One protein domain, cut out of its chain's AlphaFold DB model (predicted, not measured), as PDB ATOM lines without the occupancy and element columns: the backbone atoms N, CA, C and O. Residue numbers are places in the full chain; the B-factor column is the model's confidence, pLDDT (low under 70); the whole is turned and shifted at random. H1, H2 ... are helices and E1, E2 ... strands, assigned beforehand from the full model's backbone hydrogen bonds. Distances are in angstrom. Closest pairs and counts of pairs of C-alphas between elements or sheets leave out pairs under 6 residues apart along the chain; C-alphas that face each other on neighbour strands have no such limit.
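AT A GLANCE: This is residues 314 to 461 of the 522 residues of an uncharacterized protein of Candidatus Nitrosotalea sinensis (UniProt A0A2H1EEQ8). Two sheets lie partly face to face as a loose sandwich: a strongly twisted, curled sheet of six strands, and over part of one of its faces a smaller sheet of E3, E8 and E5. Short helices lie at the ends of the long axis, H3 at one and H2 at the other, while H1 is beside the strands of the large sheet. The 148 printed residues run E1 E2 E3 E4 H1 E5 E6 E7 H2 E8 H3 E9; the sheets, in the orders E1 - E2 - E9 - E4 - E7 - E6 and E3 - E8 - E5, are antiparallel. The class is mostly strand, though only 68 residues, under half, are in named elements. The whole is compact, with a radius of gyration of the C-alphas of 15.2 A, and only just elongated, spanning 47 by 31 by 28 A.

HOW THE PARTS SIT: Start at residues 314 to 315, which pair with residues 456 to 457 of E9, residues 451 to 460. Next find the hairpin of E1, residues 330 to 332, and E2, residues 337 to 341, with N 330 and O 339 2.9 A apart. E2 is staggered: its residues 337 to 339 pair with E1 and 340 to 341 with E9, where N 340 and O 453 are 3.0 A apart. E9 bends by 69 degrees at residue 454. Beside E9 look for E4, residues 360 to 369, antiparallel at 167 degrees, with N 363 and O 457 2.8 A apart. E7, residues 407 to 413, follows across the sheet, with N 364 and O 409 2.8 A apart; it forms a hairpin with the edge strand E6, residues 391 to 394, where N 391 and O 410 are 2.8 A apart. In the other sheet, E8, residues 425 to 430, is the inner strand: N 350 and O 427 of E3, residues 347 to 352, and E8 are 2.8 A apart, and N 381 of E5, residues 379 to 382, is 2.8 A from O 428. H1, residues 372 to 376, stands at the large sheet's level, at a height of 1.8 A; H2, residues 415 to 418, only grazes the small sheet with residues 417 to 418. H3, residues 437 to 440, is on neither sheet. In H1 the O i to N i+4 pair is within hydrogen-bond range; H2 and H3 are too short for one.

IN THESE COORDINATES: Find C-alpha 330 at (106.215, 165.363, 126.722), where E1 begins. E4 runs 25.5 A from C-alpha 360 at (124.926, 182.628, 115.869), E7 runs 19.5 A, and E9 runs 25.3 A to C-alpha 460 at (122.071, 185.652, 114.477). E3 measures 16.4 A and E8 15.9 A.

THE WHOLE: The C-alphas of Glu 357 and Pro 442, the two farthest apart, are 48.8 A apart. The printed part has no cut, and its one long link is E6 to E7. Mean pLDDT of the printed part is 85.8; look for values under 70 at residues 393 to 405 and 440 to 444.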
ATOM      1  N   ASN A 314     113.470 178.987 116.499       91.19
ATOM      2  CA  ASN A 314     112.774 178.873 117.769       91.19
ATOM      3  C   ASN A 314     112.174 177.467 117.853       91.19
ATOM      4  O   ASN A 314     111.153 177.181 117.232       91.19
ATOM      5  N   PHE A 315     112.865 176.581 118.563       93.62
ATOM      6  CA  PHE A 315     112.493 175.181 118.712       93.62
ATOM      7  C   PHE A 315     111.894 174.974 120.100       93.62
ATOM      8  O   PHE A 315     112.604 175.067 121.100       93.62
ATOM      9  N   ASP A 316     110.597 174.702 120.172       93.50
ATOM     10  CA  ASP A 316     109.855 174.507 121.425       93.50
ATOM     11  C   ASP A 316     109.459 173.040 121.648       93.50
ATOM     12  O   ASP A 316     108.609 172.739 122.480       93.50
ATOM     13  N   PHE A 317     110.067 172.123 120.886       94.69
ATOM     14  CA  PHE A 317     109.817 170.678 120.900       94.69
ATOM     15  C   PHE A 317     108.399 170.254 120.474       94.69
ATOM     16  O   PHE A 317     108.070 169.060 120.523       94.69
ATOM     17  N   SER A 318     107.576 171.189 119.981       94.31
ATOM     18  CA  SER A 318     106.349 170.873 119.239       94.31
ATOM     19  C   SER A 318     106.634 170.510 117.776       94.31
ATOM     20  O   SER A 318     105.822 169.834 117.141       94.31
ATOM     21  N   GLN A 319     107.799 170.879 117.250       93.00
ATOM     22  CA  GLN A 319     108.209 170.592 115.879       93.00
ATOM     23  C   GLN A 319     108.654 169.129 115.704       93.00
ATOM     24  O   GLN A 319     108.978 168.429 116.675       93.00
ATOM     25  N   LYS A 320     108.701 168.666 114.451       93.25
ATOM     26  CA  LYS A 320     109.446 167.467 114.048       93.25
ATOM     27  C   LYS A 320     110.922 167.620 114.410       93.25
ATOM     28  O   LYS A 320     111.467 168.722 114.394       93.25
ATOM     29  N   MET A 321     111.580 166.515 114.744       91.75
ATOM     30  CA  MET A 321     112.961 166.539 115.217       91.75
ATOM     31  C   MET A 321     113.762 165.394 114.615       91.75
ATOM     32  O   MET A 321     113.485 164.226 114.883       91.75
ATOM     33  N   PHE A 322     114.807 165.740 113.868       93.25
ATOM     34  CA  PHE A 322     115.793 164.779 113.394       93.25
ATOM     35  C   PHE A 322     116.972 164.789 114.358       93.25
ATOM     36  O   PHE A 322     117.731 165.751 114.431       93.25
ATOM     37  N   GLY A 323     117.076 163.737 115.161       92.81
ATOM     38  CA  GLY A 323     118.068 163.635 116.218       92.81
ATOM     39  C   GLY A 323     118.049 162.272 116.897       92.81
ATOM     40  O   GLY A 323     117.106 161.498 116.736       92.81
ATOM     41  N   THR A 324     119.084 161.974 117.674       92.88
ATOM     42  CA  THR A 324     119.187 160.752 118.495       92.88
ATOM     43  C   THR A 324     119.460 161.101 119.953       92.88
ATOM     44  O   THR A 324     119.836 162.228 120.254       92.88
ATOM     45  N   GLY A 325     119.250 160.154 120.872       92.69
ATOM     46  CA  GLY A 325     119.491 160.375 122.304       92.69
ATOM     47  C   GLY A 325     118.449 161.267 122.980       92.69
ATOM     48  O   GLY A 325     118.766 161.964 123.941       92.69
ATOM     49  N   TRP A 326     117.220 161.271 122.469       92.94
ATOM     50  CA  TRP A 326     116.097 161.995 123.055       92.94
ATOM     51  C   TRP A 326     114.954 161.041 123.364       92.94
ATOM     52  O   TRP A 326     114.664 160.120 122.597       92.94
ATOM     53  N   PHE A 327     114.241 161.323 124.445       90.62
ATOM     54  CA  PHE A 327     112.942 160.718 124.693       90.62
ATOM     55  C   PHE A 327     111.850 161.339 123.813       90.62
ATOM     56  O   PHE A 327     112.039 162.367 123.151       90.62
ATOM     57  N   ARG A 328     110.676 160.694 123.808       88.38
ATOM     58  CA  ARG A 328     109.462 161.225 123.179       88.38
ATOM     59  C   ARG A 328     109.146 162.630 123.702       88.38
ATOM     60  O   ARG A 328     109.507 162.967 124.829       88.38
ATOM     61  N   ARG A 329     108.437 163.426 122.897       91.19
ATOM     62  CA  ARG A 329     107.904 164.711 123.371       91.19
ATOM     63  C   ARG A 329     106.966 164.473 124.552       91.19
ATOM     64  O   ARG A 329     106.125 163.575 124.506       91.19
ATOM     65  N   GLU A 330     107.104 165.301 125.569       90.62
ATOM     66  CA  GLU A 330     106.215 165.363 126.722       90.62
ATOM     67  C   GLU A 330     105.589 166.754 126.780       90.62
ATOM     68  O   GLU A 330     106.120 167.703 126.201       90.62
ATOM     69  N   ILE A 331     104.444 166.872 127.449       89.38
ATOM     70  CA  ILE A 331     103.767 168.147 127.657       89.38
ATOM     71  C   ILE A 331     103.697 168.430 129.148       89.38
ATOM     72  O   ILE A 331     103.304 167.578 129.943       89.38
ATOM     73  N   ASN A 332     104.083 169.638 129.537       83.81
ATOM     74  CA  ASN A 332     103.757 170.143 130.855       83.81
ATOM     75  C   ASN A 332     102.331 170.693 130.797       83.81
ATOM     76  O   ASN A 332     102.090 171.721 130.160       83.81
ATOM     77  N   ASP A 333     101.386 170.011 131.440       77.62
ATOM     78  CA  ASP A 333      99.969 170.362 131.352       77.62
ATOM     79  C   ASP A 333      99.627 171.740 131.916       77.62
ATOM     80  O   ASP A 333      98.738 172.402 131.375       77.62
ATOM     81  N   ALA A 334     100.334 172.187 132.956       75.31
ATOM     82  CA  ALA A 334     100.116 173.496 133.564       75.31
ATOM     83  C   ALA A 334     100.598 174.627 132.645       75.31
ATOM     84  O   ALA A 334      99.908 175.626 132.463       75.31
ATOM     85  N   ALA A 335     101.765 174.447 132.021       74.75
ATOM     86  CA  ALA A 335     102.356 175.442 131.131       74.75
ATOM     87  C   ALA A 335     101.870 175.349 129.679       74.75
ATOM     88  O   ALA A 335     102.134 176.262 128.898       74.75
ATOM     89  N   LYS A 336     101.227 174.235 129.302       83.50
ATOM     90  CA  LYS A 336     100.902 173.869 127.914       83.50
ATOM     91  C   LYS A 336     102.110 173.986 126.976       83.50
ATOM     92  O   LYS A 336     101.988 174.427 125.838       83.50
ATOM     93  N   LYS A 337     103.288 173.584 127.467       88.62
ATOM     94  CA  LYS A 337     104.560 173.611 126.729       88.62
ATOM     95  C   LYS A 337     105.127 172.217 126.554       88.62
ATOM     96  O   LYS A 337     105.058 171.401 127.475       88.62
ATOM     97  N   PHE A 338     105.705 171.977 125.383       93.81
ATOM     98  CA  PHE A 338     106.406 170.736 125.103       93.81
ATOM     99  C   PHE A 338     107.826 170.779 125.653       93.81
ATOM    100  O   PHE A 338     108.451 171.832 125.738       93.81
ATOM    101  N   TYR A 339     108.329 169.612 126.029       93.81
ATOM    102  CA  TYR A 339     109.719 169.420 126.405       93.81
ATOM    103  C   TYR A 339     110.178 168.012 126.034       93.81
ATOM    104  O   TYR A 339     109.366 167.118 125.763       93.81
ATOM    105  N   ARG A 340     111.494 167.801 126.018       94.12
ATOM    106  CA  ARG A 340     112.100 166.474 125.864       94.12
ATOM    107  C   ARG A 340     113.248 166.288 126.839       94.12
ATOM    108  O   ARG A 340     114.050 167.196 127.049       94.12
ATOM    109  N   TRP A 341     113.334 165.083 127.389       93.69
ATOM    110  CA  TRP A 341     114.505 164.617 128.123       93.69
ATOM    111  C   TRP A 341     115.578 164.109 127.157       93.69
ATOM    112  O   TRP A 341     115.263 163.434 126.173       93.69
ATOM    113  N   THR A 342     116.842 164.386 127.471       94.94
ATOM    114  CA  THR A 342     117.990 163.672 126.905       94.94
ATOM    115  C   THR A 342     118.129 162.289 127.547       94.94
ATOM    116  O   THR A 342     117.747 162.096 128.705       94.94
ATOM    117  N   GLY A 343     118.660 161.326 126.794       91.50
ATOM    118  CA  GLY A 343     118.882 159.940 127.221       91.50
ATOM    119  C   GLY A 343     118.384 158.906 126.196       91.50
ATOM    120  O   GLY A 343     117.796 159.272 125.171       91.50
ATOM    121  N   PRO A 344     118.635 157.601 126.413       90.19
ATOM    122  CA  PRO A 344     119.322 157.020 127.575       90.19
ATOM    123  C   PRO A 344     120.838 157.159 127.515       90.19
ATOM    124  O   PRO A 344     121.529 156.910 128.488       90.19
ATOM    125  N   THR A 345     121.373 157.513 126.354       92.31
ATOM    126  CA  THR A 345     122.800 157.740 126.188       92.31
ATOM    127  C   THR A 345     123.191 159.101 126.738       92.31
ATOM    128  O   THR A 345     122.381 160.018 126.853       92.31
ATOM    129  N   THR A 346     124.483 159.269 126.973       95.06
ATOM    130  CA  THR A 346     125.098 160.542 127.364       95.06
ATOM    131  C   THR A 346     125.223 161.551 126.222       95.06
ATOM    132  O   THR A 346     125.723 162.657 126.417       95.06
ATOM    133  N   ILE A 347     124.787 161.172 125.021       95.62
ATOM    134  CA  ILE A 347     124.873 161.972 123.803       95.62
ATOM    135  C   ILE A 347     123.471 162.132 123.233       95.62
ATOM    136  O   ILE A 347     122.786 161.132 123.006       95.62
ATOM    137  N   SER A 348     123.093 163.377 122.951       96.44
ATOM    138  CA  SER A 348     121.865 163.745 122.250       96.44
ATOM    139  C   SER A 348     122.193 164.659 121.079       96.44
ATOM    140  O   SER A 348     122.915 165.636 121.245       96.44
ATOM    141  N   THR A 349     121.668 164.366 119.895       96.44
ATOM    142  CA  THR A 349     121.935 165.142 118.673       96.44
ATOM    143  C   THR A 349     120.664 165.772 118.137       96.44
ATOM    144  O   THR A 349     119.589 165.195 118.284       96.44
ATOM    145  N   ILE A 350     120.766 166.931 117.502       95.75
ATOM    146  CA  ILE A 350     119.707 167.507 116.676       95.75
ATOM    147  C   ILE A 350     120.333 168.091 115.410       95.75
ATOM    148  O   ILE A 350     121.305 168.844 115.474       95.75
ATOM    149  N   ASP A 351     119.783 167.719 114.261       96.06
ATOM    150  CA  ASP A 351     120.232 168.183 112.955       96.06
ATOM    151  C   ASP A 351     119.325 169.328 112.493       96.06
ATOM    152  O   ASP A 351     118.102 169.177 112.396       96.06
ATOM    153  N   LEU A 352     119.924 170.490 112.235       94.38
ATOM    154  CA  LEU A 352     119.217 171.734 111.948       94.38
ATOM    155  C   LEU A 352     119.699 172.343 110.622       94.38
ATOM    156  O   LEU A 352     120.903 172.334 110.349       94.38
ATOM    157  N   PRO A 353     118.804 172.931 109.810       93.56
ATOM    158  CA  PRO A 353     119.159 173.541 108.529       93.56
ATOM    159  C   PRO A 353     119.772 174.944 108.726       93.56
ATOM    160  O   PRO A 353     119.251 175.928 108.214       93.56
ATOM    161  N   LEU A 354     120.835 175.085 109.524       92.50
ATOM    162  CA  LEU A 354     121.416 176.398 109.836       92.50
ATOM    163  C   LEU A 354     122.270 176.949 108.687       92.50
ATOM    164  O   LEU A 354     123.091 176.238 108.112       92.50
ATOM    165  N   SER A 355     122.093 178.236 108.389       87.75
ATOM    166  CA  SER A 355     122.885 178.980 107.407       87.75
ATOM    167  C   SER A 355     124.233 179.430 108.000       87.75
ATOM    168  O   SER A 355     124.240 180.045 109.069       87.75
ATOM    169  N   PRO A 356     125.370 179.205 107.312       89.25
ATOM    170  CA  PRO A 356     126.699 179.632 107.758       89.25
ATOM    171  C   PRO A 356     127.036 181.089 107.369       89.25
ATOM    172  O   PRO A 356     128.198 181.426 107.154       89.25
ATOM    173  N   GLU A 357     126.038 181.964 107.216       86.38
ATOM    174  CA  GLU A 357     126.235 183.356 106.767       86.38
ATOM    175  C   GLU A 357     126.647 184.320 107.892       86.38
ATOM    176  O   GLU A 357     127.218 185.380 107.629       86.38
ATOM    177  N   SER A 358     126.378 183.966 109.148       85.75
ATOM    178  CA  SER A 358     126.615 184.827 110.306       85.75
ATOM    179  C   SER A 358     126.988 184.030 111.540       85.75
ATOM    180  O   SER A 358     126.659 182.851 111.654       85.75
ATOM    181  N   ASP A 359     127.627 184.703 112.491       90.19
ATOM    182  CA  ASP A 359     127.782 184.156 113.829       90.19
ATOM    183  C   ASP A 359     126.398 184.019 114.473       90.19
ATOM    184  O   ASP A 359     125.512 184.854 114.263       90.19
ATOM    185  N   LEU A 360     126.200 182.959 115.245       91.56
ATOM    186  CA  LEU A 360     124.926 182.628 115.869       91.56
ATOM    187  C   LEU A 360     125.083 182.592 117.386       91.56
ATOM    188  O   LEU A 360     126.065 182.082 117.918       91.56
ATOM    189  N   ARG A 361     124.070 183.077 118.096       90.69
ATOM    190  CA  ARG A 361     123.869 182.809 119.515       90.69
ATOM    191  C   ARG A 361     122.907 181.638 119.649       90.69
ATOM    192  O   ARG A 361     121.781 181.710 119.162       90.69
ATOM    193  N   ILE A 362     123.340 180.587 120.336       93.44
ATOM    194  CA  ILE A 362     122.510 179.426 120.671       93.44
ATOM    195  C   ILE A 362     122.183 179.493 122.158       93.44
ATOM    196  O   ILE A 362     123.086 179.630 122.976       93.44
ATOM    197  N   GLN A 363     120.905 179.371 122.503       92.69
ATOM    198  CA  GLN A 363     120.397 179.355 123.869       92.69
ATOM    199  C   GLN A 363     119.589 178.080 124.107       92.69
ATOM    200  O   GLN A 363     118.639 177.782 123.382       92.69
ATOM    201  N   LEU A 364     119.953 177.342 125.147       94.38
ATOM    202  CA  LEU A 364     119.296 176.125 125.605       94.38
ATOM    203  C   LEU A 364     118.551 176.442 126.900       94.38
ATOM    204  O   LEU A 364     119.179 176.835 127.884       94.38
ATOM    205  N   ARG A 365     117.228 176.268 126.919       92.44
ATOM    206  CA  ARG A 365     116.423 176.438 128.132       92.44
ATOM    207  C   ARG A 365     116.170 175.084 128.778       92.44
ATOM    208  O   ARG A 365     115.388 174.280 128.276       92.44
ATOM    209  N   ILE A 366     116.846 174.854 129.896       91.56
ATOM    210  CA  ILE A 366     116.748 173.645 130.704       91.56
ATOM    211  C   ILE A 366     115.683 173.859 131.778       91.56
ATOM    212  O   ILE A 366     115.740 174.822 132.543       91.56
ATOM    213  N   ILE A 367     114.722 172.943 131.845       88.81
ATOM    214  CA  ILE A 367     113.623 172.952 132.821       88.81
ATOM    215  C   ILE A 367     113.676 171.775 133.799       88.81
ATOM    216  O   ILE A 367     112.859 171.684 134.706       88.81
ATOM    217  N   GLY A 368     114.619 170.855 133.618       87.12
ATOM    218  CA  GLY A 368     114.773 169.691 134.476       87.12
ATOM    219  C   GLY A 368     116.160 169.088 134.330       87.12
ATOM    220  O   GLY A 368     116.809 169.231 133.294       87.12
ATOM    221  N   GLN A 369     116.626 168.427 135.379       88.38
ATOM    222  CA  GLN A 369     117.928 167.774 135.407       88.38
ATOM    223  C   GLN A 369     117.874 166.562 136.333       88.38
ATOM    224  O   GLN A 369     117.250 166.619 137.391       88.38
ATOM    225  N   ALA A 370     118.549 165.488 135.941       87.25
ATOM    226  CA  ALA A 370     118.718 164.290 136.751       87.25
ATOM    227  C   ALA A 370     119.555 164.563 138.010       87.25
ATOM    228  O   ALA A 370     119.235 164.096 139.099       87.25
ATOM    229  N   SER A 371     120.617 165.360 137.868       85.75
ATOM    230  CA  SER A 371     121.405 165.902 138.972       85.75
ATOM    231  C   SER A 371     122.070 167.215 138.557       85.75
ATOM    232  O   SER A 371     122.221 167.503 137.366       85.75
ATOM    233  N   ILE A 372     122.488 168.009 139.546       84.25
ATOM    234  CA  ILE A 372     123.263 169.241 139.323       84.25
ATOM    235  C   ILE A 372     124.552 168.922 138.558       84.25
ATOM    236  O   ILE A 372     124.897 169.605 137.601       84.25
ATOM    237  N   GLU A 373     125.229 167.837 138.926       88.88
ATOM    238  CA  GLU A 373     126.499 167.461 138.313       88.88
ATOM    239  C   GLU A 373     126.348 167.005 136.856       88.88
ATOM    240  O   GLU A 373     127.234 167.250 136.039       88.88
ATOM    241  N   ILE A 374     125.246 166.322 136.517       90.75
ATOM    242  CA  ILE A 374     124.931 165.959 135.127       90.75
ATOM    243  C   ILE A 374     124.691 167.224 134.312       90.75
ATOM    244  O   ILE A 374     125.255 167.365 133.227       90.75
ATOM    245  N   ARG A 375     123.929 168.179 134.848       89.81
ATOM    246  CA  ARG A 375     123.732 169.472 134.194       89.81
ATOM    247  C   ARG A 375     125.061 170.208 133.978       89.81
ATOM    248  O   ARG A 375     125.329 170.638 132.862       89.81
ATOM    249  N   ASP A 376     125.903 170.321 135.001       89.31
ATOM    250  CA  ASP A 376     127.176 171.068 134.931       89.31
ATOM    251  C   ASP A 376     128.222 170.404 134.023       89.31
ATOM    252  O   ASP A 376     129.150 171.043 133.516       89.31
ATOM    253  N   SER A 377     128.046 169.111 133.762       93.12
ATOM    254  CA  SER A 377     128.843 168.383 132.783       93.12
ATOM    255  C   SER A 377     128.443 168.639 131.330       93.12
ATOM    256  O   SER A 377     129.164 168.181 130.446       93.12
ATOM    257  N   LEU A 378     127.336 169.350 131.070       94.12
ATOM    258  CA  LEU A 378     126.864 169.612 129.713       94.12
ATOM    259  C   LEU A 378     127.975 170.255 128.872       94.12
ATOM    260  O   LEU A 378     128.585 171.256 129.255       94.12
ATOM    261  N   ARG A 379     128.225 169.669 127.707       94.38
ATOM    262  CA  ARG A 379     129.061 170.205 126.636       94.38
ATOM    263  C   ARG A 379     128.229 170.266 125.367       94.38
ATOM    264  O   ARG A 379     127.434 169.367 125.100       94.38
ATOM    265  N   LEU A 380     128.421 171.329 124.597       94.88
ATOM    266  CA  LEU A 380     127.797 171.495 123.292       94.88
ATOM    267  C   LEU A 380     128.879 171.378 122.226       94.88
ATOM    268  O   LEU A 380     129.899 172.065 122.296       94.88
ATOM    269  N   LEU A 381     128.652 170.503 121.254       95.19
ATOM    270  CA  LEU A 381     129.479 170.385 120.066       95.19
ATOM    271  C   LEU A 381     128.657 170.821 118.854       95.19
ATOM    272  O   LEU A 381     127.480 170.473 118.738       95.19
ATOM    273  N   ILE A 382     129.295 171.544 117.939       95.06
ATOM    274  CA  ILE A 382     128.732 171.940 116.648       95.06
ATOM    275  C   ILE A 382     129.523 171.218 115.569       95.06
ATOM    276  O   ILE A 382     130.739 171.376 115.489       95.06
ATOM    277  N   ASN A 383     128.855 170.374 114.781       94.44
ATOM    278  CA  ASN A 383     129.493 169.537 113.758       94.44
ATOM    279  C   ASN A 383     130.670 168.701 114.308       94.44
ATOM    280  O   ASN A 383     131.659 168.460 113.621       94.44
ATOM    281  N   GLY A 384     130.574 168.273 115.573       91.94
ATOM    282  CA  GLY A 384     131.620 167.515 116.269       91.94
ATOM    283  C   GLY A 384     132.732 168.360 116.903       91.94
ATOM    284  O   GLY A 384     133.577 167.804 117.601       91.94
ATOM    285  N   VAL A 385     132.729 169.684 116.732       90.88
ATOM    286  CA  VAL A 385     133.699 170.594 117.358       90.88
ATOM    287  C   VAL A 385     133.153 171.096 118.691       90.88
ATOM    288  O   VAL A 385     132.050 171.631 118.740       90.88
ATOM    289  N   SER A 386     133.911 170.931 119.778       90.50
ATOM    290  CA  SER A 386     133.505 171.384 121.118       90.50
ATOM    291  C   SER A 386     133.493 172.903 121.225       90.50
ATOM    292  O   SER A 386     134.456 173.559 120.839       90.50
ATOM    293  N   MET A 387     132.429 173.456 121.806       88.19
ATOM    294  CA  MET A 387     132.350 174.877 122.139       88.19
ATOM    295  C   MET A 387     133.094 175.148 123.449       88.19
ATOM    296  O   MET A 387     132.851 174.483 124.457       88.19
ATOM    297  N   GLU A 388     134.015 176.114 123.430       74.50
ATOM    298  CA  GLU A 388     134.904 176.409 124.564       74.50
ATOM    299  C   GLU A 388     134.197 177.124 125.723       74.50
ATOM    300  O   GLU A 388     134.638 177.029 126.866       74.50
ATOM    301  N   SER A 389     133.104 177.844 125.456       73.94
ATOM    302  CA  SER A 389     132.388 178.623 126.471       73.94
ATOM    303  C   SER A 389     130.882 178.402 126.391       73.94
ATOM    304  O   SER A 389     130.233 178.770 125.412       73.94
ATOM    305  N   LEU A 390     130.331 177.814 127.453       74.12
ATOM    306  CA  LEU A 390     128.903 177.803 127.749       74.12
ATOM    307  C   LEU A 390     128.663 178.784 128.898       74.12
ATOM    308  O   LEU A 390     129.175 178.591 130.000       74.12
ATOM    309  N   PHE A 391     127.905 179.844 128.642       72.44
ATOM    310  CA  PHE A 391     127.599 180.873 129.625       72.44
ATOM    311  C   PHE A 391     126.281 180.554 130.316       72.44
ATOM    312  O   PHE A 391     125.262 180.299 129.672       72.44
ATOM    313  N   LEU A 392     126.302 180.571 131.646       73.00
ATOM    314  CA  LEU A 392     125.103 180.418 132.452       73.00
ATOM    315  C   LEU A 392     124.364 181.755 132.536       73.00
ATOM    316  O   LEU A 392     124.853 182.695 133.157       73.00
ATOM    317  N   VAL A 393     123.161 181.818 131.973       67.75
ATOM    318  CA  VAL A 393     122.254 182.957 132.110       67.75
ATOM    319  C   VAL A 393     121.104 182.523 133.016       67.75
ATOM    320  O   VAL A 393     120.168 181.838 132.604       67.75
ATOM    321  N   GLN A 394     121.186 182.872 134.298       62.31
ATOM    322  CA  GLN A 394     120.103 182.593 135.240       62.31
ATOM    323  C   GLN A 394     118.987 183.624 135.073       62.31
ATOM    324  O   GLN A 394     119.235 184.828 135.120       62.31
ATOM    325  N   ASN A 395     117.748 183.154 134.927       53.88
ATOM    326  CA  ASN A 395     116.570 183.995 135.100       53.88
ATOM    327  C   ASN A 395     115.940 183.668 136.459       53.88
ATOM    328  O   ASN A 395     115.579 182.524 136.714       53.88
ATOM    329  N   ILE A 396     115.841 184.669 137.333       52.56
ATOM    330  CA  ILE A 396     115.446 184.504 138.742       52.56
ATOM    331  C   ILE A 396     113.912 184.413 138.886       52.56
ATOM    332  O   ILE A 396     113.402 184.042 139.940       52.56
ATOM    333  N   HIS A 397     113.146 184.691 137.824       49.19
ATOM    334  CA  HIS A 397     111.688 184.672 137.896       49.19
ATOM    335  C   HIS A 397     111.045 184.054 136.653       49.19
ATOM    336  O   HIS A 397     111.188 184.554 135.537       49.19
ATOM    337  N   ASN A 398     110.296 182.968 136.853       47.41
ATOM    338  CA  ASN A 398     109.466 182.372 135.817       47.41
ATOM    339  C   ASN A 398     108.010 182.262 136.301       47.41
ATOM    340  O   ASN A 398     107.699 181.356 137.069       47.41
ATOM    341  N   PRO A 399     107.094 183.120 135.820       47.16
ATOM    342  CA  PRO A 399     105.684 183.060 136.207       47.16
ATOM    343  C   PRO A 399     104.969 181.782 135.728       47.16
ATOM    344  O   PRO A 399     103.845 181.527 136.140       47.16
ATOM    345  N   ILE A 400     105.602 180.980 134.860       48.38
ATOM    346  CA  ILE A 400     105.034 179.751 134.284       48.38
ATOM    347  C   ILE A 400     105.381 178.507 135.124       48.38
ATOM    348  O   ILE A 400     104.636 177.533 135.101       48.38
ATOM    349  N   TYR A 401     106.489 178.529 135.872       51.44
ATOM    350  CA  TYR A 401     106.898 177.422 136.740       51.44
ATOM    351  C   TYR A 401     107.243 177.963 138.138       51.44
ATOM    352  O   TYR A 401     108.387 178.354 138.364       51.44
ATOM    353  N   PRO A 402     106.283 177.999 139.079       47.66
ATOM    354  CA  PRO A 402     106.525 178.503 140.434       47.66
ATOM    355  C   PRO A 402     107.586 177.683 141.188       47.66
ATOM    356  O   PRO A 402     108.346 178.239 141.974       47.66
ATOM    357  N   ASP A 403     107.668 176.382 140.883       51.78
ATOM    358  CA  ASP A 403     108.519 175.411 141.586       51.78
ATOM    359  C   ASP A 403     109.805 175.042 140.820       51.78
ATOM    360  O   ASP A 403     110.625 174.266 141.309       51.78
ATOM    361  N   ILE A 404     109.997 175.571 139.604       61.34
ATOM    362  CA  ILE A 404     111.157 175.270 138.753       61.34
ATOM    363  C   ILE A 404     111.740 176.580 138.236       61.34
ATOM    364  O   ILE A 404     111.127 177.276 137.429       61.34
ATOM    365  N   THR A 405     112.970 176.890 138.636       66.12
ATOM    366  CA  THR A 405     113.724 177.996 138.035       66.12
ATOM    367  C   THR A 405     114.394 177.482 136.757       66.12
ATOM    368  O   THR A 405     115.352 176.713 136.860       66.12
ATOM    369  N   PRO A 406     113.894 177.828 135.552       76.75
ATOM    370  CA  PRO A 406     114.521 177.388 134.319       76.75
ATOM    371  C   PRO A 406     115.908 178.009 134.206       76.75
ATOM    372  O   PRO A 406     116.128 179.171 134.555       76.75
ATOM    373  N   LEU A 407     116.831 177.238 133.658       85.31
ATOM    374  CA  LEU A 407     118.192 177.671 133.433       85.31
ATOM    375  C   LEU A 407     118.412 177.898 131.944       85.31
ATOM    376  O   LEU A 407     118.079 177.033 131.137       85.31
ATOM    377  N   ILE A 408     118.992 179.039 131.578       86.62
ATOM    378  CA  ILE A 408     119.417 179.282 130.204       86.62
ATOM    379  C   ILE A 408     120.927 179.097 130.141       86.62
ATOM    380  O   ILE A 408     121.674 179.690 130.916       86.62
ATOM    381  N   ILE A 409     121.369 178.247 129.226       88.31
ATOM    382  CA  ILE A 409     122.777 178.115 128.864       88.31
ATOM    383  C   ILE A 409     122.927 178.660 127.458       88.31
ATOM    384  O   ILE A 409     122.166 178.274 126.571       88.31
ATOM    385  N   GLU A 410     123.894 179.543 127.246       89.75
ATOM    386  CA  GLU A 410     124.140 180.133 125.937       89.75
ATOM    387  C   GLU A 410     125.575 179.975 125.455       89.75
ATOM    388  O   GLU A 410     126.509 179.810 126.236       89.75
ATOM    389  N   THR A 411     125.753 180.043 124.142       90.94
ATOM    390  CA  THR A 411     127.068 180.120 123.515       90.94
ATOM    391  C   THR A 411     127.005 180.911 122.216       90.94
ATOM    392  O   THR A 411     125.925 181.123 121.652       90.94
ATOM    393  N   ILE A 412     128.174 181.334 121.749       90.19
ATOM    394  CA  ILE A 412     128.364 181.991 120.461       90.19
ATOM    395  C   ILE A 412     129.080 181.011 119.541       90.19
ATOM    396  O   ILE A 412     130.144 180.496 119.872       90.19
ATOM    397  N   VAL A 413     128.493 180.780 118.375       91.06
ATOM    398  CA  VAL A 413     129.030 179.917 117.331       91.06
ATOM    399  C   VAL A 413     129.447 180.794 116.164       91.06
ATOM    400  O   VAL A 413     128.628 181.540 115.628       91.06
ATOM    401  N   SER A 414     130.714 180.709 115.770       90.31
ATOM    402  CA  SER A 414     131.199 181.451 114.607       90.31
ATOM    403  C   SER A 414     130.623 180.881 113.311       90.31
ATOM    404  O   SER A 414     130.420 179.668 113.195       90.31
ATOM    405  N   LYS A 415     130.442 181.728 112.297       90.12
ATOM    406  CA  LYS A 415     130.030 181.297 110.953       90.12
ATOM    407  C   LYS A 415     130.954 180.238 110.342       90.12
ATOM    408  O   LYS A 415     130.504 179.382 109.587       90.12
ATOM    409  N   GLU A 416     132.240 180.262 110.694       89.38
ATOM    410  CA  GLU A 416     133.218 179.276 110.228       89.38
ATOM    411  C   GLU A 416     132.975 177.894 110.851       89.38
ATOM    412  O   GLU A 416     133.094 176.889 110.158       89.38
ATOM    413  N   SER A 417     132.542 177.827 112.114       88.69
ATOM    414  CA  SER A 417     132.197 176.567 112.795       88.69
ATOM    415  C   SER A 417     130.922 175.903 112.247       88.69
ATOM    416  O   SER A 417     130.700 174.710 112.464       88.69
ATOM    417  N   LEU A 418     130.073 176.661 111.545       90.00
ATOM    418  CA  LEU A 418     128.848 176.149 110.920       90.00
ATOM    419  C   LEU A 418     129.121 175.445 109.584       90.00
ATOM    420  O   LEU A 418     128.366 174.548 109.199       90.00
ATOM    421  N   LYS A 419     130.204 175.813 108.886       88.69
ATOM    422  CA  LYS A 419     130.585 175.198 107.609       88.69
ATOM    423  C   LYS A 419     130.987 173.743 107.824       88.69
ATOM    424  O   LYS A 419     131.839 173.442 108.657       88.69
ATOM    425  N   ASN A 420     130.377 172.843 107.063       88.62
ATOM    426  CA  ASN A 420     130.697 171.423 107.080       88.62
ATOM    427  C   ASN A 420     130.246 170.749 105.768       88.62
ATOM    428  O   ASN A 420     129.542 171.366 104.969       88.62
ATOM    429  N   ASP A 421     130.652 169.495 105.553       87.56
ATOM    430  CA  ASP A 421     130.349 168.741 104.323       87.56
ATOM    431  C   ASP A 421     128.897 168.231 104.243       87.56
ATOM    432  O   ASP A 421     128.465 167.729 103.204       87.56
ATOM    433  N   LYS A 422     128.133 168.308 105.338       89.00
ATOM    434  CA  LYS A 422     126.729 167.889 105.399       89.00
ATOM    435  C   LYS A 422     125.806 169.045 105.022       89.00
ATOM    436  O   LYS A 422     126.106 170.218 105.223       89.00
ATOM    437  N   LYS A 423     124.602 168.695 104.566       89.44
ATOM    438  CA  LYS A 423     123.517 169.644 104.253       89.44
ATOM    439  C   LYS A 423     122.871 170.291 105.495       89.44
ATOM    440  O   LYS A 423     121.900 171.032 105.365       89.44
ATOM    441  N   PHE A 424     123.374 170.000 106.693       93.94
ATOM    442  CA  PHE A 424     122.833 170.468 107.965       93.94
ATOM    443  C   PHE A 424     123.944 170.771 108.964       93.94
ATOM    444  O   PHE A 424     125.074 170.312 108.825       93.94
ATOM    445  N   THR A 425     123.599 171.517 110.008       95.00
ATOM    446  CA  THR A 425     124.436 171.672 111.197       95.00
ATOM    447  C   THR A 425     123.946 170.720 112.278       95.00
ATOM    448  O   THR A 425     122.771 170.742 112.641       95.00
ATOM    449  N   GLN A 426     124.844 169.894 112.807       96.00
ATOM    450  CA  GLN A 426     124.536 169.011 113.926       96.00
ATOM    451  C   GLN A 426     124.905 169.684 115.245       96.00
ATOM    452  O   GLN A 426     126.074 169.989 115.490       96.00
ATOM    453  N   LEU A 427     123.913 169.873 116.110       96.69
ATOM    454  CA  LEU A 427     124.112 170.227 117.511       96.69
ATOM    455  C   LEU A 427     124.157 168.937 118.322       96.69
ATOM    456  O   LEU A 427     123.201 168.161 118.307       96.69
ATOM    457  N   THR A 428     125.235 168.733 119.068       97.12
ATOM    458  CA  THR A 428     125.409 167.565 119.932       97.12
ATOM    459  C   THR A 428     125.551 168.012 121.378       97.12
ATOM    460  O   THR A 428     126.504 168.700 121.739       97.12
ATOM    461  N   LEU A 429     124.600 167.606 122.212       97.00
ATOM    462  CA  LEU A 429     124.623 167.782 123.654       97.00
ATOM    463  C   LEU A 429     125.268 166.539 124.263       97.00
ATOM    464  O   LEU A 429     124.777 165.426 124.079       97.00
ATOM    465  N   MET A 430     126.362 166.734 124.990       96.75
ATOM    466  CA  MET A 430     127.046 165.681 125.730       96.75
ATOM    467  C   MET A 430     126.951 165.956 127.222       96.75
ATOM    468  O   MET A 430     127.221 167.066 127.665       96.75
ATOM    469  N   ILE A 431     126.600 164.940 127.993       95.50
ATOM    470  CA  ILE A 431     126.591 164.956 129.458       95.50
ATOM    471  C   ILE A 431     127.486 163.829 129.974       95.50
ATOM    472  O   ILE A 431     127.826 162.915 129.230       95.50
ATOM    473  N   LYS A 432     127.902 163.878 131.239       95.19
ATOM    474  CA  LYS A 432     128.788 162.850 131.806       95.19
ATOM    475  C   LYS A 432     128.093 161.509 132.033       95.19
ATOM    476  O   LYS A 432     128.755 160.482 131.960       95.19
ATOM    477  N   ASP A 433     126.802 161.537 132.357       93.88
ATOM    478  CA  ASP A 433     126.042 160.366 132.794       93.88
ATOM    479  C   ASP A 433     124.528 160.613 132.674       93.88
ATOM    480  O   ASP A 433     124.091 161.756 132.500       93.88
ATOM    481  N   THR A 434     123.736 159.555 132.807       93.12
ATOM    482  CA  THR A 434     122.271 159.581 132.920       93.12
ATOM    483  C   THR A 434     121.833 158.885 134.206       93.12
ATOM    484  O   THR A 434     122.469 157.930 134.634       93.12
ATOM    485  N   LEU A 435     120.728 159.315 134.822       90.25
ATOM    486  CA  LEU A 435     120.180 158.641 136.007       90.25
ATOM    487  C   LEU A 435     118.791 158.097 135.743       90.25
ATOM    488  O   LEU A 435     117.967 158.717 135.071       90.25
ATOM    489  N   ASN A 436     118.511 156.947 136.342       86.44
ATOM    490  CA  ASN A 436     117.190 156.360 136.302       86.44
ATOM    491  C   ASN A 436     116.194 157.185 137.134       86.44
ATOM    492  O   ASN A 436     116.367 157.327 138.340       86.44
ATOM    493  N   LEU A 437     115.108 157.671 136.533       75.75
ATOM    494  CA  LEU A 437     114.080 158.437 137.251       75.75
ATOM    495  C   LEU A 437     113.495 157.685 138.460       75.75
ATOM    496  O   LEU A 437     113.152 158.319 139.458       75.75
ATOM    497  N   ARG A 438     113.426 156.346 138.421       76.88
ATOM    498  CA  ARG A 438     112.942 155.542 139.557       76.88
ATOM    499  C   ARG A 438     113.847 155.585 140.774       76.88
ATOM    500  O   ARG A 438     113.343 155.420 141.881       76.88
ATOM    501  N   SER A 439     115.154 155.780 140.593       73.31
ATOM    502  CA  SER A 439     116.060 155.908 141.738       73.31
ATOM    503  C   SER A 439     115.832 157.220 142.489       73.31
ATOM    504  O   SER A 439     116.088 157.283 143.688       73.31
ATOM    505  N   LEU A 440     115.295 158.240 141.809       67.25
ATOM    506  CA  LEU A 440     114.909 159.519 142.405       67.25
ATOM    507  C   LEU A 440     113.527 159.444 143.067       67.25
ATOM    508  O   LEU A 440     113.334 159.975 144.158       67.25
ATOM    509  N   ASN A 441     112.561 158.782 142.420       65.31
ATOM    510  CA  ASN A 441     111.246 158.508 142.992       65.31
ATOM    511  C   ASN A 441     110.692 157.179 142.445       65.31
ATOM    512  O   ASN A 441     110.435 157.087 141.242       65.31
ATOM    513  N   PRO A 442     110.430 156.169 143.299       67.75
ATOM    514  CA  PRO A 442     109.916 154.868 142.866       67.75
ATOM    515  C   PRO A 442     108.609 154.918 142.058       67.75
ATOM    516  O   PRO A 442     108.328 153.988 141.303       67.75
ATOM    517  N   GLY A 443     107.819 155.991 142.194       60.50
ATOM    518  CA  GLY A 443     106.595 156.217 141.421       60.50
ATOM    519  C   GLY A 443     106.822 156.648 139.966       60.50
ATOM    520  O   GLY A 443     105.867 156.677 139.193       60.50
ATOM    521  N   TYR A 444     108.054 156.980 139.570       68.50
ATOM    522  CA  TYR A 444     108.369 157.392 138.203       68.50
ATOM    523  C   TYR A 444     108.572 156.213 137.240       68.50
ATOM    524  O   TYR A 444     108.753 155.046 137.605       68.50
ATOM    525  N   GLU A 445     108.503 156.522 135.947       70.38
ATOM    526  CA  GLU A 445     108.775 155.563 134.881       70.38
ATOM    527  C   GLU A 445     110.249 155.123 134.891       70.38
ATOM    528  O   GLU A 445     111.143 155.868 135.288       70.38
ATOM    529  N   ASN A 446     110.515 153.901 134.421       79.81
ATOM    530  CA  ASN A 446     111.865 153.342 134.349       79.81
ATOM    531  C   ASN A 446     112.630 153.910 133.141       79.81
ATOM    532  O   ASN A 446     112.660 153.277 132.082       79.81
ATOM    533  N   ARG A 447     113.193 155.113 133.274       84.38
ATOM    534  CA  ARG A 447     113.914 155.813 132.198       84.38
ATOM    535  C   ARG A 447     115.215 156.411 132.713       84.38
ATOM    536  O   ARG A 447     115.202 157.086 133.736       84.38
ATOM    537  N   GLU A 448     116.307 156.188 131.989       88.94
ATOM    538  CA  GLU A 448     117.593 156.848 132.244       88.94
ATOM    539  C   GLU A 448     117.626 158.200 131.543       88.94
ATOM    540  O   GLU A 448     117.594 158.264 130.317       88.94
ATOM    541  N   VAL A 449     117.640 159.282 132.316       91.38
ATOM    542  CA  VAL A 449     117.509 160.646 131.803       91.38
ATOM    543  C   VAL A 449     118.704 161.512 132.182       91.38
ATOM    544  O   VAL A 449     119.358 161.292 133.202       91.38
ATOM    545  N   GLY A 450     118.975 162.517 131.353       94.00
ATOM    546  CA  GLY A 450     119.981 163.542 131.604       94.00
ATOM    547  C   GLY A 450     119.367 164.872 132.035       94.00
ATOM    548  O   GLY A 450     119.176 165.141 133.218       94.00
ATOM    549  N   ILE A 451     119.060 165.719 131.057       93.75
ATOM    550  CA  ILE A 451     118.461 167.047 131.227       93.75
ATOM    551  C   ILE A 451     117.186 167.161 130.389       93.75
ATOM    552  O   ILE A 451     117.055 166.502 129.361       93.75
ATOM    553  N   ALA A 452     116.249 167.999 130.822       93.62
ATOM    554  CA  ALA A 452     115.023 168.304 130.096       93.62
ATOM    555  C   ALA A 452     115.093 169.710 129.515       93.62
ATOM    556  O   ALA A 452     115.337 170.668 130.254       93.62
ATOM    557  N   LEU A 453     114.839 169.838 128.215       95.06
ATOM    558  CA  LEU A 453     114.761 171.123 127.530       95.06
ATOM    559  C   LEU A 453     113.337 171.364 127.039       95.06
ATOM    560  O   LEU A 453     112.720 170.457 126.482       95.06
ATOM    561  N   ASP A 454     112.848 172.592 127.210       93.62
ATOM    562  CA  ASP A 454     111.582 173.057 126.621       93.62
ATOM    563  C   ASP A 454     111.788 174.101 125.518       93.62
ATOM    564  O   ASP A 454     110.837 174.471 124.831       93.62
ATOM    565  N   LYS A 455     113.024 174.587 125.332       93.19
ATOM    566  CA  LYS A 455     113.339 175.540 124.269       93.19
ATOM    567  C   LYS A 455     114.795 175.471 123.814       93.19
ATOM    568  O   LYS A 455     115.707 175.435 124.641       93.19
ATOM    569  N   ILE A 456     115.005 175.559 122.505       95.31
ATOM    570  CA  ILE A 456     116.281 175.917 121.877       95.31
ATOM    571  C   ILE A 456     116.028 177.156 121.018       95.31
ATOM    572  O   ILE A 456     115.169 177.149 120.140       95.31
ATOM    573  N   THR A 457     116.742 178.241 121.299       93.12
ATOM    574  CA  THR A 457     116.669 179.485 120.526       93.12
ATOM    575  C   THR A 457     118.006 179.713 119.843       93.12
ATOM    576  O   THR A 457     119.042 179.710 120.497       93.12
ATOM    577  N   ILE A 458     117.988 179.886 118.529       93.31
ATOM    578  CA  ILE A 458     119.160 180.193 117.718       93.31
ATOM    579  C   ILE A 458     118.856 181.495 117.009       93.31
ATOM    580  O   ILE A 458     117.866 181.578 116.286       93.31
ATOM    581  N   ILE A 459     119.678 182.506 117.248       88.19
ATOM    582  CA  ILE A 459     119.516 183.822 116.639       88.19
ATOM    583  C   ILE A 459     120.854 184.305 116.090       88.19
ATOM    584  O   ILE A 459     121.898 184.002 116.667       88.19
ATOM    585  N   PRO A 460     120.851 185.076 115.003       85.75
ATOM    586  CA  PRO A 460     122.071 185.652 114.477       85.75
ATOM    587  C   PRO A 460     122.611 186.741 115.405       85.75
ATOM    588  O   PRO A 460     121.858 187.487 116.034       85.75
ATOM    589  N   ILE A 461     123.933 186.849 115.492       82.69
ATOM    590  CA  ILE A 461     124.587 187.966 116.170       82.69
ATOM    591  C   ILE A 461     124.659 189.117 115.178       82.69
ATOM    592  O   ILE A 461     125.275 189.010 114.117       82.69
TER     593      ILE A 461